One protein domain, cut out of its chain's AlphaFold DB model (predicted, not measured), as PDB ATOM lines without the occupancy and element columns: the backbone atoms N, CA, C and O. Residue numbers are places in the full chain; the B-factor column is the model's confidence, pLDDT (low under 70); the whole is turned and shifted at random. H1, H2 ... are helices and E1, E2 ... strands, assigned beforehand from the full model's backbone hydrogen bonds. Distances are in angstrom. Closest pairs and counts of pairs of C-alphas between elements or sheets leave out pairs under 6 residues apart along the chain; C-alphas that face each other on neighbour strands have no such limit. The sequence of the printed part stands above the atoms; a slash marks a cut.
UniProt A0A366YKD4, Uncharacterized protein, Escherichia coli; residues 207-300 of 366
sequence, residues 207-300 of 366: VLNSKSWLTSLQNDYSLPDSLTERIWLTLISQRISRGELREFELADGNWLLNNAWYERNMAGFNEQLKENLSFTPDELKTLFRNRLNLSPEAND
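What this domain is: This is residues 207 to 300 of the 366 residues of an uncharacterized protein of Escherichia coli (UniProt A0A366YKD4). A small antiparallel sheet of three strands stands between two loose arms: on one side H1 and H2 make a helical V whose point, residues 219 to 224, sticks out, and on the other side H3 runs away from the sheet and the chain folds back through H4 to H5. The printed part has 94 residues with five named helices and three named strands, in the order E1 H1 H2 E2 E3 H3 H4 H5; the sheet runs E1, E3, E2, and the class is mixed. The whole is loose, with a radius of gyration of the C-alphas of 16.4 A, and spans 54 by 27 by 17 A.

How they stand to each other: E1, residues 207 to 209, is an edge strand and the antiparallel neighbour of E3, residues 253 to 258, at 160 degrees between directions, with N 208 and O 256 at 2.9 A. E3 is the inner strand; its other neighbour is E2, residues 245 to 250, antiparallel at 154 degrees, with N 248 and O 255 at 2.9 A and N 255 and O 248 at 2.8 A. H1, residues 210 to 220, only grazes the sheet with residues 210 to 212; its closest C-alphas to E3 are those of Ser 210 and Asn 254, 5.5 A. H2, residues 225 to 241, touches H1 with residues 225 to 232 alone, closest at the C-alphas of Gln 218 and Asp 225, 5.7 A. The two form a helical hairpin, opposite ways at a steep tilt of 42 degrees. H2 only grazes the sheet with residues 236 to 240; the C-alphas of Arg 239 and Leu 245 in E2 are its closest to that strand, 5.7 A. E1, H1 with H2, and E2 make a split strand-helix-strand unit, two strands running the same way with E3 between them, and its crossover is right-handed. E2 and E3 form a hairpin. H3, residues 259 to 272, only grazes the sheet with residues 259 to 263. H4, residues 281 to 288, is not on the sheet and is close to H3 but not clearly touching, with the C-alphas of Phe 269 and Phe 288 closest, 7.3 A. H5, residues 296 to 300, comes closest to E2 at the C-alphas of Ala 298 and Leu 250, 5.3 A. H1 and H3, for instance, are apart. Each O i to N i+4 pair is within hydrogen-bond range in H1, H2, H4 and H5, and 9 of 10 are in H3.

Where its parts are: E1 begins at C-alpha 207, (216.529, 161.787, 170.641). H1 is 15.3 A long, H2 24.1 A, E2 15.7 A, E3 16.6 A and H3 20.0 A from first to last C-alpha. H2 begins at C-alpha 225, (235.159, 154.120, 160.163), and H5 ends at C-alpha 300, (213.722, 151.994, 183.216).

The domain as a whole: The two C-alphas farthest apart are those of Ser 222 and Leu 277, 55.0 A. The printed part has no cut. No link is long; H3 to H4 and H4 to H5 are short links, and the others are tight. The mean pLDDT of the printed part is 89.7, and no printed residue is under 70.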
ATOM      1  N   VAL A 207     216.015 162.931 169.880       91.81
ATOM      2  CA  VAL A 207     216.529 161.787 170.641       91.81
ATOM      3  C   VAL A 207     217.233 160.839 169.686       91.81
ATOM      4  O   VAL A 207     216.658 160.450 168.670       91.81
ATOM      5  N   LEU A 208     218.465 160.462 170.017       92.50
ATOM      6  CA  LEU A 208     219.307 159.599 169.195       92.50
ATOM      7  C   LEU A 208     220.104 158.641 170.079       92.50
ATOM      8  O   LEU A 208     220.698 159.064 171.067       92.50
ATOM      9  N   ASN A 209     220.190 157.371 169.689       91.38
ATOM     10  CA  ASN A 209     221.167 156.445 170.262       91.38
ATOM     11  C   ASN A 209     222.476 156.553 169.463       91.38
ATOM     12  O   ASN A 209     222.507 156.333 168.250       91.38
ATOM     13  N   SER A 210     223.563 156.917 170.143       88.44
ATOM     14  CA  SER A 210     224.845 157.250 169.514       88.44
ATOM     15  C   SER A 210     225.464 156.057 168.784       88.44
ATOM     16  O   SER A 210     225.964 156.192 167.667       88.44
ATOM     17  N   LYS A 211     225.380 154.860 169.374       87.50
ATOM     18  CA  LYS A 211     226.006 153.646 168.836       87.50
ATOM     19  C   LYS A 211     225.288 153.130 167.592       87.50
ATOM     20  O   LYS A 211     225.940 152.791 166.600       87.50
ATOM     21  N   SER A 212     223.958 153.057 167.637       87.69
ATOM     22  CA  SER A 212     223.169 152.600 166.490       87.69
ATOM     23  C   SER A 212     223.312 153.564 165.314       87.69
ATOM     24  O   SER A 212     223.529 153.128 164.182       87.69
ATOM     25  N   TRP A 213     223.300 154.869 165.592       89.88
ATOM     26  CA  TRP A 213     223.456 155.888 164.567       89.88
ATOM     27  C   TRP A 213     224.854 155.885 163.948       89.88
ATOM     28  O   TRP A 213     224.973 155.869 162.724       89.88
ATOM     29  N   LEU A 214     225.914 155.806 164.761       89.81
ATOM     30  CA  LEU A 214     227.284 155.708 164.255       89.81
ATOM     31  C   LEU A 214     227.463 154.491 163.335       89.81
ATOM     32  O   LEU A 214     228.076 154.608 162.276       89.81
ATOM     33  N   THR A 215     226.867 153.351 163.696       89.19
ATOM     34  CA  THR A 215     226.892 152.137 162.864       89.19
ATOM     35  C   THR A 215     226.177 152.361 161.525       89.19
ATOM     36  O   THR A 215     226.669 151.924 160.486       89.19
ATOM     37  N   SER A 216     225.043 153.075 161.514       89.19
ATOM     38  CA  SER A 216     224.360 153.450 160.265       89.19
ATOM     39  C   SER A 216     225.249 154.336 159.396       89.19
ATOM     40  O   SER A 216     225.459 154.036 158.225       89.19
ATOM     41  N   LEU A 217     225.856 155.374 159.983       88.88
ATOM     42  CA  LEU A 217     226.752 156.278 159.260       88.88
ATOM     43  C   LEU A 217     227.968 155.549 158.667       88.88
ATOM     44  O   LEU A 217     228.391 155.867 157.559       88.88
ATOM     45  N   GLN A 218     228.535 154.572 159.373       89.44
ATOM     46  CA  GLN A 218     229.658 153.775 158.865       89.44
ATOM     47  C   GLN A 218     229.252 152.882 157.681       89.44
ATOM     48  O   GLN A 218     230.029 152.712 156.746       89.44
ATOM     49  N   ASN A 219     228.021 152.367 157.671       87.94
ATOM     50  CA  ASN A 219     227.512 151.553 156.564       87.94
ATOM     51  C   ASN A 219     227.103 152.393 155.342       87.94
ATOM     52  O   ASN A 219     227.300 151.964 154.203       87.94
ATOM     53  N   ASP A 220     226.542 153.584 155.567       86.75
ATOM     54  CA  ASP A 220     225.964 154.421 154.510       86.75
ATOM     55  C   ASP A 220     227.020 155.212 153.719       86.75
ATOM     56  O   ASP A 220     226.796 155.593 152.564       86.75
ATOM     57  N   TYR A 221     228.190 155.463 154.317       83.19
ATOM     58  CA  TYR A 221     229.238 156.292 153.728       83.19
ATOM     59  C   TYR A 221     230.528 155.505 153.496       83.19
ATOM     60  O   TYR A 221     231.095 154.920 154.407       83.19
ATOM     61  N   SER A 222     231.067 155.568 152.273       78.94
ATOM     62  CA  SER A 222     232.358 154.958 151.897       78.94
ATOM     63  C   SER A 222     233.575 155.746 152.417       78.94
ATOM     64  O   SER A 222     234.496 156.076 151.659       78.94
ATOM     65  N   LEU A 223     233.557 156.098 153.701       84.44
ATOM     66  CA  LEU A 223     234.639 156.755 154.430       84.44
ATOM     67  C   LEU A 223     235.230 155.778 155.456       84.44
ATOM     68  O   LEU A 223     234.546 154.847 155.869       84.44
ATOM     69  N   PRO A 224     236.489 155.960 155.889       86.69
ATOM     70  CA  PRO A 224     237.053 155.132 156.950       86.69
ATOM     71  C   PRO A 224     236.251 155.263 158.253       86.69
ATOM     72  O   PRO A 224     236.020 156.384 158.704       86.69
ATOM     73  N   ASP A 225     235.945 154.146 158.915       88.94
ATOM     74  CA  ASP A 225     235.159 154.120 160.163       88.94
ATOM     75  C   ASP A 225     235.700 155.082 161.228       88.94
ATOM     76  O   ASP A 225     234.949 155.851 161.825       88.94
ATOM     77  N   SER A 226     237.029 155.113 161.382       89.31
ATOM     78  CA  SER A 226     237.731 156.018 162.308       89.31
ATOM     79  C   SER A 226     237.540 157.510 162.004       89.31
ATOM     80  O   SER A 226     237.621 158.340 162.907       89.31
ATOM     81  N   LEU A 227     237.328 157.875 160.734       88.25
ATOM     82  CA  LEU A 227     237.066 159.255 160.333       88.25
ATOM     83  C   LEU A 227     235.611 159.616 160.627       88.25
ATOM     84  O   LEU A 227     235.354 160.680 161.184       88.25
ATOM     85  N   THR A 228     234.681 158.726 160.280       90.31
ATOM     86  CA  THR A 228     233.251 158.895 160.557       90.31
ATOM     87  C   THR A 228     233.005 159.075 162.054       90.31
ATOM     88  O   THR A 228     232.340 160.027 162.454       90.31
ATOM     89  N   GLU A 229     233.616 158.222 162.879       91.75
ATOM     90  CA  GLU A 229     233.553 158.314 164.340       91.75
ATOM     91  C   GLU A 229     234.146 159.623 164.862       91.75
ATOM     92  O   GLU A 229     233.508 160.311 165.654       91.75
ATOM     93  N   ARG A 230     235.327 160.027 164.377       91.19
ATOM     94  CA  ARG A 230     235.936 161.303 164.781       91.19
ATOM     95  C   ARG A 230     235.017 162.485 164.485       91.19
ATOM     96  O   ARG A 230     234.799 163.312 165.358       91.19
ATOM     97  N   ILE A 231     234.482 162.566 163.267       91.62
ATOM     98  CA  ILE A 231     233.597 163.666 162.861       91.62
ATOM     99  C   ILE A 231     232.328 163.679 163.715       91.62
ATOM    100  O   ILE A 231     231.916 164.743 164.175       91.62
ATOM    101  N   TRP A 232     231.735 162.507 163.946       92.25
ATOM    102  CA  TRP A 232     230.573 162.339 164.813       92.25
ATOM    103  C   TRP A 232     230.842 162.878 166.223       92.25
ATOM    104  O   TRP A 232     230.129 163.768 166.687       92.25
ATOM    105  N   LEU A 233     231.920 162.419 166.862       91.69
ATOM    106  CA  LEU A 233     232.300 162.836 168.213       91.69
ATOM    107  C   LEU A 233     232.628 164.332 168.296       91.69
ATOM    108  O   LEU A 233     232.176 164.996 169.229       91.69
ATOM    109  N   THR A 234     233.357 164.887 167.323       91.62
ATOM    110  CA  THR A 234     233.681 166.322 167.294       91.62
ATOM    111  C   THR A 234     232.410 167.173 167.225       91.62
ATOM    112  O   THR A 234     232.261 168.121 167.999       91.62
ATOM    113  N   LEU A 235     231.466 166.825 166.343       90.81
ATOM    114  CA  LEU A 235     230.222 167.582 166.180       90.81
ATOM    115  C   LEU A 235     229.320 167.488 167.418       90.81
ATOM    116  O   LEU A 235     228.755 168.498 167.842       90.81
ATOM    117  N   ILE A 236     229.216 166.306 168.032       92.94
ATOM    118  CA  ILE A 236     228.452 166.128 169.274       92.94
ATOM    119  C   ILE A 236     229.079 166.907 170.417       92.94
ATOM    120  O   ILE A 236     228.386 167.683 171.069       92.94
ATOM    121  N   SER A 237     230.383 166.735 170.641       91.38
ATOM    122  CA  SER A 237     231.104 167.406 171.724       91.38
ATOM    123  C   SER A 237     230.936 168.921 171.634       91.38
ATOM    124  O   SER A 237     230.650 169.588 172.631       91.38
ATOM    125  N   GLN A 238     230.996 169.468 170.419       89.44
ATOM    126  CA  GLN A 238     230.757 170.884 170.197       89.44
ATOM    127  C   GLN A 238     229.328 171.301 170.567       89.44
ATOM    128  O   GLN A 238     229.155 172.316 171.242       89.44
ATOM    129  N   ARG A 239     228.299 170.544 170.175       90.44
ATOM    130  CA  ARG A 239     226.906 170.874 170.523       90.44
ATOM    131  C   ARG A 239     226.602 170.695 172.013       90.44
ATOM    132  O   ARG A 239     225.885 171.517 172.583       90.44
ATOM    133  N   ILE A 240     227.198 169.698 172.667       92.06
ATOM    134  CA  ILE A 240     227.145 169.539 174.130       92.06
ATOM    135  C   ILE A 240     227.787 170.754 174.809       92.06
ATOM    136  O   ILE A 240     227.188 171.341 175.705       92.06
ATOM    137  N   SER A 241     228.955 171.209 174.337       90.69
ATOM    138  CA  SER A 241     229.635 172.383 174.911       90.69
ATOM    139  C   SER A 241     228.832 173.686 174.784       90.69
ATOM    140  O   SER A 241     228.991 174.593 175.597       90.69
ATOM    141  N   ARG A 242     227.943 173.776 173.786       91.06
ATOM    142  CA  ARG A 242     227.002 174.894 173.603       91.06
ATOM    143  C   ARG A 242     225.724 174.758 174.437       91.06
ATOM    144  O   ARG A 242     224.910 175.675 174.435       91.06
ATOM    145  N   GLY A 243     225.531 173.633 175.128       91.62
ATOM    146  CA  GLY A 243     224.320 173.332 175.897       91.62
ATOM    147  C   GLY A 243     223.102 172.975 175.038       91.62
ATOM    148  O   GLY A 243     221.976 172.995 175.535       91.62
ATOM    149  N   GLU A 244     223.303 172.669 173.752       92.56
ATOM    150  CA  GLU A 244     222.229 172.303 172.818       92.56
ATOM    151  C   GLU A 244     221.819 170.831 172.969       92.56
ATOM    152  O   GLU A 244     220.651 170.483 172.784       92.56
ATOM    153  N   LEU A 245     222.780 169.974 173.316       94.00
ATOM    154  CA  LEU A 245     222.597 168.540 173.516       94.00
ATOM    155  C   LEU A 245     222.999 168.137 174.935       94.00
ATOM    156  O   LEU A 245     223.904 168.730 175.525       94.00
ATOM    157  N   ARG A 246     222.357 167.089 175.444       92.81
ATOM    158  CA  ARG A 246     222.717 166.390 176.677       92.81
ATOM    159  C   ARG A 246     222.942 164.914 176.366       92.81
ATOM    160  O   ARG A 246     222.211 164.340 175.560       92.81
ATOM    161  N   GLU A 247     223.950 164.324 176.994       94.00
ATOM    162  CA  GLU A 247     224.284 162.907 176.850       94.00
ATOM    163  C   GLU A 247     223.924 162.141 178.127       94.00
ATOM    164  O   GLU A 247     224.165 162.633 179.230       94.00
ATOM    165  N   PHE A 248     223.364 160.941 177.967       92.38
ATOM    166  CA  PHE A 248     223.102 159.994 179.049       92.38
ATOM    167  C   PHE A 248     223.663 158.616 178.696       92.38
ATOM    168  O   PHE A 248     223.424 158.110 177.602       92.38
ATOM    169  N   GLU A 249     224.374 157.995 179.634       92.50
ATOM    170  CA  GLU A 249     224.833 156.608 179.527       92.50
ATOM    171  C   GLU A 249     223.810 155.678 180.196       92.50
ATOM    172  O   GLU A 249     223.755 155.573 181.428       92.50
ATOM    173  N   LEU A 250     222.983 155.039 179.365       91.69
ATOM    174  CA  LEU A 250     221.887 154.165 179.782       91.69
ATOM    175  C   LEU A 250     222.179 152.699 179.411       91.69
ATOM    176  O   LEU A 250     223.129 152.408 178.682       91.69
ATOM    177  N   ALA A 251     221.353 151.773 179.901       84.88
ATOM    178  CA  ALA A 251     221.525 150.322 179.752       84.88
ATOM    179  C   ALA A 251     221.856 149.813 178.325       84.88
ATOM    180  O   ALA A 251     222.612 148.851 178.183       84.88
ATOM    181  N   ASP A 252     221.345 150.451 177.266       83.38
ATOM    182  CA  ASP A 252     221.572 150.080 175.856       83.38
ATOM    183  C   ASP A 252     222.510 151.048 175.092       83.38
ATOM    184  O   ASP A 252     222.613 151.007 173.858       83.38
ATOM    185  N   GLY A 253     223.246 151.892 175.821       87.06
ATOM    186  CA  GLY A 253     224.315 152.747 175.312       87.06
ATOM    187  C   GLY A 253     224.092 154.239 175.552       87.06
ATOM    188  O   GLY A 253     223.277 154.661 176.371       87.06
ATOM    189  N   ASN A 254     224.854 155.052 174.819       92.12
ATOM    190  CA  ASN A 254     224.827 156.502 174.984       92.12
ATOM    191  C   ASN A 254     223.681 157.111 174.179       92.12
ATOM    192  O   ASN A 254     223.616 156.954 172.954       92.12
ATOM    193  N   TRP A 255     222.822 157.856 174.861       93.50
ATOM    194  CA  TRP A 255     221.716 158.596 174.274       93.50
ATOM    195  C   TRP A 255     222.013 160.084 174.247       93.50
ATOM    196  O   TRP A 255     222.453 160.666 175.234       93.50
ATOM    197  N   LEU A 256     221.726 160.700 173.107       94.31
ATOM    198  CA  LEU A 256     221.848 162.127 172.878       94.31
ATOM    199  C   LEU A 256     220.451 162.716 172.782       94.31
ATOM    200  O   LEU A 256     219.655 162.315 171.931       94.31
ATOM    201  N   LEU A 257     220.165 163.663 173.665       94.06
ATOM    202  CA  LEU A 257     218.890 164.351 173.723       94.06
ATOM    203  C   LEU A 257     219.097 165.835 173.443       94.06
ATOM    204  O   LEU A 257     220.003 166.469 173.981       94.06
ATOM    205  N   ASN A 258     218.222 166.410 172.624       94.81
ATOM    206  CA  ASN A 258     218.139 167.853 172.471       94.81
ATOM    207  C   ASN A 258     217.694 168.477 173.797       94.81
ATOM    208  O   ASN A 258     216.632 168.140 174.320       94.81
ATOM    209  N   ASN A 259     218.486 169.408 174.323       93.88
ATOM    210  CA  ASN A 259     218.287 169.949 175.663       93.88
ATOM    211  C   ASN A 259     216.956 170.716 175.774       93.88
ATOM    212  O   ASN A 259     216.180 170.490 176.695       93.88
ATOM    213  N   ALA A 260     216.606 171.543 174.783       92.62
ATOM    214  CA  ALA A 260     215.336 172.278 174.784       92.62
ATOM    215  C   ALA A 260     214.107 171.362 174.641       92.62
ATOM    216  O   ALA A 260     213.009 171.688 175.102       92.62
ATOM    217  N   TRP A 261     214.248 170.225 173.963       93.62
ATOM    218  CA  TRP A 261     213.205 169.206 173.909       93.62
ATOM    219  C   TRP A 261     213.102 168.434 175.229       93.62
ATOM    220  O   TRP A 261     211.993 168.256 175.730       93.62
ATOM    221  N   TYR A 262     214.233 168.040 175.814       93.75
ATOM    222  CA  TYR A 262     214.306 167.367 177.109       93.75
ATOM    223  C   TYR A 262     213.647 168.204 178.210       93.75
ATOM    224  O   TYR A 262     212.688 167.746 178.825       93.75
ATOM    225  N   GLU A 263     214.069 169.460 178.382       92.94
ATOM    226  CA  GLU A 263     213.553 170.350 179.430       92.94
ATOM    227  C   GLU A 263     212.038 170.569 179.306       92.94
ATOM    228  O   GLU A 263     211.317 170.552 180.301       92.94
ATOM    229  N   ARG A 264     211.506 170.698 178.082       92.44
ATOM    230  CA  ARG A 264     210.053 170.815 177.864       92.44
ATOM    231  C   ARG A 264     209.293 169.554 178.274       92.44
ATOM    232  O   ARG A 264     208.223 169.663 178.871       92.44
ATOM    233  N   ASN A 265     209.818 168.374 177.948       91.81
ATOM    234  CA  ASN A 265     209.180 167.112 178.318       91.81
ATOM    235  C   ASN A 265     209.267 166.852 179.825       91.81
ATOM    236  O   ASN A 265     208.279 166.414 180.415       91.81
ATOM    237  N   MET A 266     210.404 167.176 180.444       92.50
ATOM    238  CA  MET A 266     210.599 167.031 181.884       92.50
ATOM    239  C   MET A 266     209.787 168.040 182.688       92.50
ATOM    240  O   MET A 266     209.195 167.656 183.686       92.50
ATOM    241  N   ALA A 267     209.648 169.289 182.238       90.19
ATOM    242  CA  ALA A 267     208.777 170.262 182.898       90.19
ATOM    243  C   ALA A 267     207.319 169.769 182.957       90.19
ATOM    244  O   ALA A 267     206.687 169.819 184.009       90.19
ATOM    245  N   GLY A 268     206.805 169.224 181.848       86.75
ATOM    246  CA  GLY A 268     205.460 168.644 181.810       86.75
ATOM    247  C   GLY A 268     205.296 167.399 182.689       86.75
ATOM    248  O   GLY A 268     204.207 167.155 183.197       86.75
ATOM    249  N   PHE A 269     206.358 166.615 182.881       90.12
ATOM    250  CA  PHE A 269     206.361 165.481 183.809       90.12
ATOM    251  C   PHE A 269     206.425 165.932 185.268       90.12
ATOM    252  O   PHE A 269     205.645 165.464 186.088       90.12
ATOM    253  N   ASN A 270     207.289 166.895 185.578       88.50
ATOM    254  CA  ASN A 270     207.472 167.412 186.929       88.50
ATOM    255  C   ASN A 270     206.222 168.122 187.456       88.50
ATOM    256  O   ASN A 270     205.976 168.075 188.654       88.50
ATOM    257  N   GLU A 271     205.409 168.741 186.595       87.94
ATOM    258  CA  GLU A 271     204.087 169.234 187.004       87.94
ATOM    259  C   GLU A 271     203.130 168.089 187.368       87.94
ATOM    260  O   GLU A 271     202.476 168.154 188.403       87.94
ATOM    261  N   GLN A 272     203.108 166.997 186.596       87.44
ATOM    262  CA  GLN A 272     202.282 165.821 186.917       87.44
ATOM    263  C   GLN A 272     202.724 165.133 188.216       87.44
ATOM    264  O   GLN A 272     201.896 164.618 188.962       87.44
ATOM    265  N   LEU A 273     204.023 165.163 188.526       88.19
ATOM    266  CA  LEU A 273     204.552 164.644 189.788       88.19
ATOM    267  C   LEU A 273     204.081 165.424 191.025       88.19
ATOM    268  O   LEU A 273     204.200 164.902 192.129       88.19
ATOM    269  N   LYS A 274     203.569 166.652 190.876       87.12
ATOM    270  CA  LYS A 274     203.015 167.442 191.992       87.12
ATOM    271  C   LYS A 274     201.550 167.124 192.283       87.12
ATOM    272  O   LYS A 274     201.006 167.620 193.262       87.12
ATOM    273  N   GLU A 275     200.875 166.365 191.420       86.69
ATOM    274  CA  GLU A 275     199.448 166.073 191.595       86.69
ATOM    275  C   GLU A 275     199.199 165.037 192.698       86.69
ATOM    276  O   GLU A 275     198.138 165.050 193.321       86.69
ATOM    277  N   ASN A 276     200.172 164.156 192.957       86.06
ATOM    278  CA  ASN A 276     200.084 163.123 193.985       86.06
ATOM    279  C   ASN A 276     201.309 163.153 194.899       86.06
ATOM    280  O   ASN A 276     202.432 163.369 194.452       86.06
ATOM    281  N   LEU A 277     201.091 162.828 196.175       86.06
ATOM    282  CA  LEU A 277     202.150 162.806 197.184       86.06
ATOM    283  C   LEU A 277     203.222 161.740 196.906       86.06
ATOM    284  O   LEU A 277     204.405 161.978 197.124       86.06
ATOM    285  N   SER A 278     202.830 160.551 196.435       88.62
ATOM    286  CA  SER A 278     203.779 159.479 196.126       88.62
ATOM    287  C   SER A 278     203.301 158.597 194.981       88.62
ATOM    288  O   SER A 278     202.100 158.426 194.780       88.62
ATOM    289  N   PHE A 279     204.254 157.983 194.285       90.56
ATOM    290  CA  PHE A 279     204.013 157.066 193.176       90.56
ATOM    291  C   PHE A 279     204.680 155.721 193.456       90.56
ATOM    292  O   PHE A 279     205.819 155.661 193.930       90.56
ATOM    293  N   THR A 280     203.990 154.625 193.156       91.12
ATOM    294  CA  THR A 280     204.636 153.309 193.073       91.12
ATOM    295  C   THR A 280     205.540 153.235 191.832       91.12
ATOM    296  O   THR A 280     205.337 153.997 190.880       91.12
ATOM    297  N   PRO A 281     206.527 152.319 191.787       89.00
ATOM    298  CA  PRO A 281     207.390 152.170 190.615       89.00
ATOM    299  C   PRO A 281     206.620 151.928 189.311       89.00
ATOM    300  O   PRO A 281     206.941 152.529 188.289       89.00
ATOM    301  N   ASP A 282     205.571 151.104 189.343       90.00
ATOM    302  CA  ASP A 282     204.773 150.780 188.155       90.00
ATOM    303  C   ASP A 282     203.912 151.963 187.682       90.00
ATOM    304  O   ASP A 282     203.787 152.204 186.475       90.00
ATOM    305  N   GLU A 283     203.352 152.745 188.613       90.06
ATOM    306  CA  GLU A 283     202.643 153.992 188.296       90.06
ATOM    307  C   GLU A 283     203.590 155.006 187.655       90.06
ATOM    308  O   GLU A 283     203.258 155.584 186.621       90.06
ATOM    309  N   LEU A 284     204.793 155.171 188.216       89.75
ATOM    310  CA  LEU A 284     205.804 156.091 187.702       89.75
ATOM    311  C   LEU A 284     206.264 155.690 186.294       89.75
ATOM    312  O   LEU A 284     206.292 156.528 185.392       89.75
ATOM    313  N   LYS A 285     206.544 154.397 186.071       90.25
ATOM    314  CA  LYS A 285     206.870 153.851 184.743       90.25
ATOM    315  C   LYS A 285     205.753 154.100 183.737       90.25
ATOM    316  O   LYS A 285     206.020 154.476 182.596       90.25
ATOM    317  N   THR A 286     204.502 153.921 184.155       89.31
ATOM    318  CA  THR A 286     203.331 154.164 183.303       89.31
ATOM    319  C   THR A 286     203.188 155.644 182.958       89.31
ATOM    320  O   THR A 286     202.925 155.974 181.802       89.31
ATOM    321  N   LEU A 287     203.412 156.531 183.929       88.44
ATOM    322  CA  LEU A 287     203.311 157.982 183.769       88.44
ATOM    323  C   LEU A 287     204.434 158.542 182.881       88.44
ATOM    324  O   LEU A 287     204.207 159.443 182.077       88.44
ATOM    325  N   PHE A 288     205.639 157.978 182.981       89.19
ATOM    326  CA  PHE A 288     206.798 158.387 182.183       89.19
ATOM    327  C   PHE A 288     206.860 157.734 180.792       89.19
ATOM    328  O   PHE A 288     207.638 158.154 179.932       89.19
ATOM    329  N   ARG A 289     206.050 156.700 180.547       83.81
ATOM    330  CA  ARG A 289     206.127 155.860 179.348       83.81
ATOM    331  C   ARG A 289     206.167 156.680 178.056       83.81
ATOM    332  O   ARG A 289     205.294 157.502 177.794       83.81
ATOM    333  N   ASN A 290     207.155 156.383 177.207       78.88
ATOM    334  CA  ASN A 290     207.393 157.016 175.903       78.88
ATOM    335  C   ASN A 290     207.625 158.535 175.942       78.88
ATOM    336  O   ASN A 290     207.677 159.160 174.887       78.88
ATOM    337  N   ARG A 291     207.804 159.158 177.111       87.81
ATOM    338  CA  ARG A 291     207.993 160.612 177.175       87.81
ATOM    339  C   ARG A 291     209.316 161.050 176.559       87.81
ATOM    340  O   ARG A 291     209.351 162.027 175.815       87.81
ATOM    341  N   LEU A 292     210.378 160.290 176.821       89.19
ATOM    342  CA  LEU A 292     211.684 160.507 176.205       89.19
ATOM    343  C   LEU A 292     211.920 159.650 174.945       89.19
ATOM    344  O   LEU A 292     213.017 159.678 174.404       89.19
ATOM    345  N   ASN A 293     210.913 158.909 174.451       87.88
ATOM    346  CA  ASN A 293     211.040 157.983 173.309       87.88
ATOM    347  C   ASN A 293     212.256 157.030 173.396       87.88
ATOM    348  O   ASN A 293     212.837 156.655 172.379       87.88
ATOM    349  N   LEU A 294     212.643 156.653 174.617       89.88
ATOM    350  CA  LEU A 294     213.732 155.717 174.881       89.88
ATOM    351  C   LEU A 294     213.273 154.271 174.655       89.88
ATOM    352  O   LEU A 294     212.073 153.974 174.653       89.88
ATOM    353  N   SER A 295     214.230 153.356 174.493       89.44
ATOM    354  CA  SER A 295     213.936 151.922 174.564       89.44
ATOM    355  C   SER A 295     213.410 151.556 175.965       89.44
ATOM    356  O   SER A 295     213.695 152.272 176.925       89.44
ATOM    357  N   PRO A 296     212.649 150.457 176.130       88.81
ATOM    358  CA  PRO A 296     212.127 150.068 177.443       88.81
ATOM    359  C   PRO A 296     213.216 149.909 178.514       88.81
ATOM    360  O   PRO A 296     213.036 150.361 179.639       88.81
ATOM    361  N   GLU A 297     214.359 149.325 178.146       88.94
ATOM    362  CA  GLU A 297     215.499 149.109 179.045       88.94
ATOM    363  C   GLU A 297     216.154 150.436 179.455       88.94
ATOM    364  O   GLU A 297     216.393 150.670 180.638       88.94
ATOM    365  N   ALA A 298     216.379 151.342 178.497       89.94
ATOM    366  CA  ALA A 298     216.930 152.669 178.765       89.94
ATOM    367  C   ALA A 298     215.973 153.551 179.572       89.94
ATOM    368  O   ALA A 298     216.407 154.357 180.388       89.94
ATOM    369  N   ASN A 299     214.668 153.409 179.341       91.44
ATOM    370  CA  ASN A 299     213.639 154.155 180.050       91.44
ATOM    371  C   ASN A 299     213.588 153.779 181.536       91.44
ATOM    372  O   ASN A 299     213.491 154.661 182.385       91.44
ATOM    373  N   ASP A 300     213.674 152.483 181.840       89.94
ATOM    374  CA  ASP A 300     213.722 151.994 183.216       89.94
ATOM    375  C   ASP A 300     215.024 152.424 183.915       89.94
ATOM    376  O   ASP A 300     214.973 152.962 185.019       89.94
TER     377      ASP A 300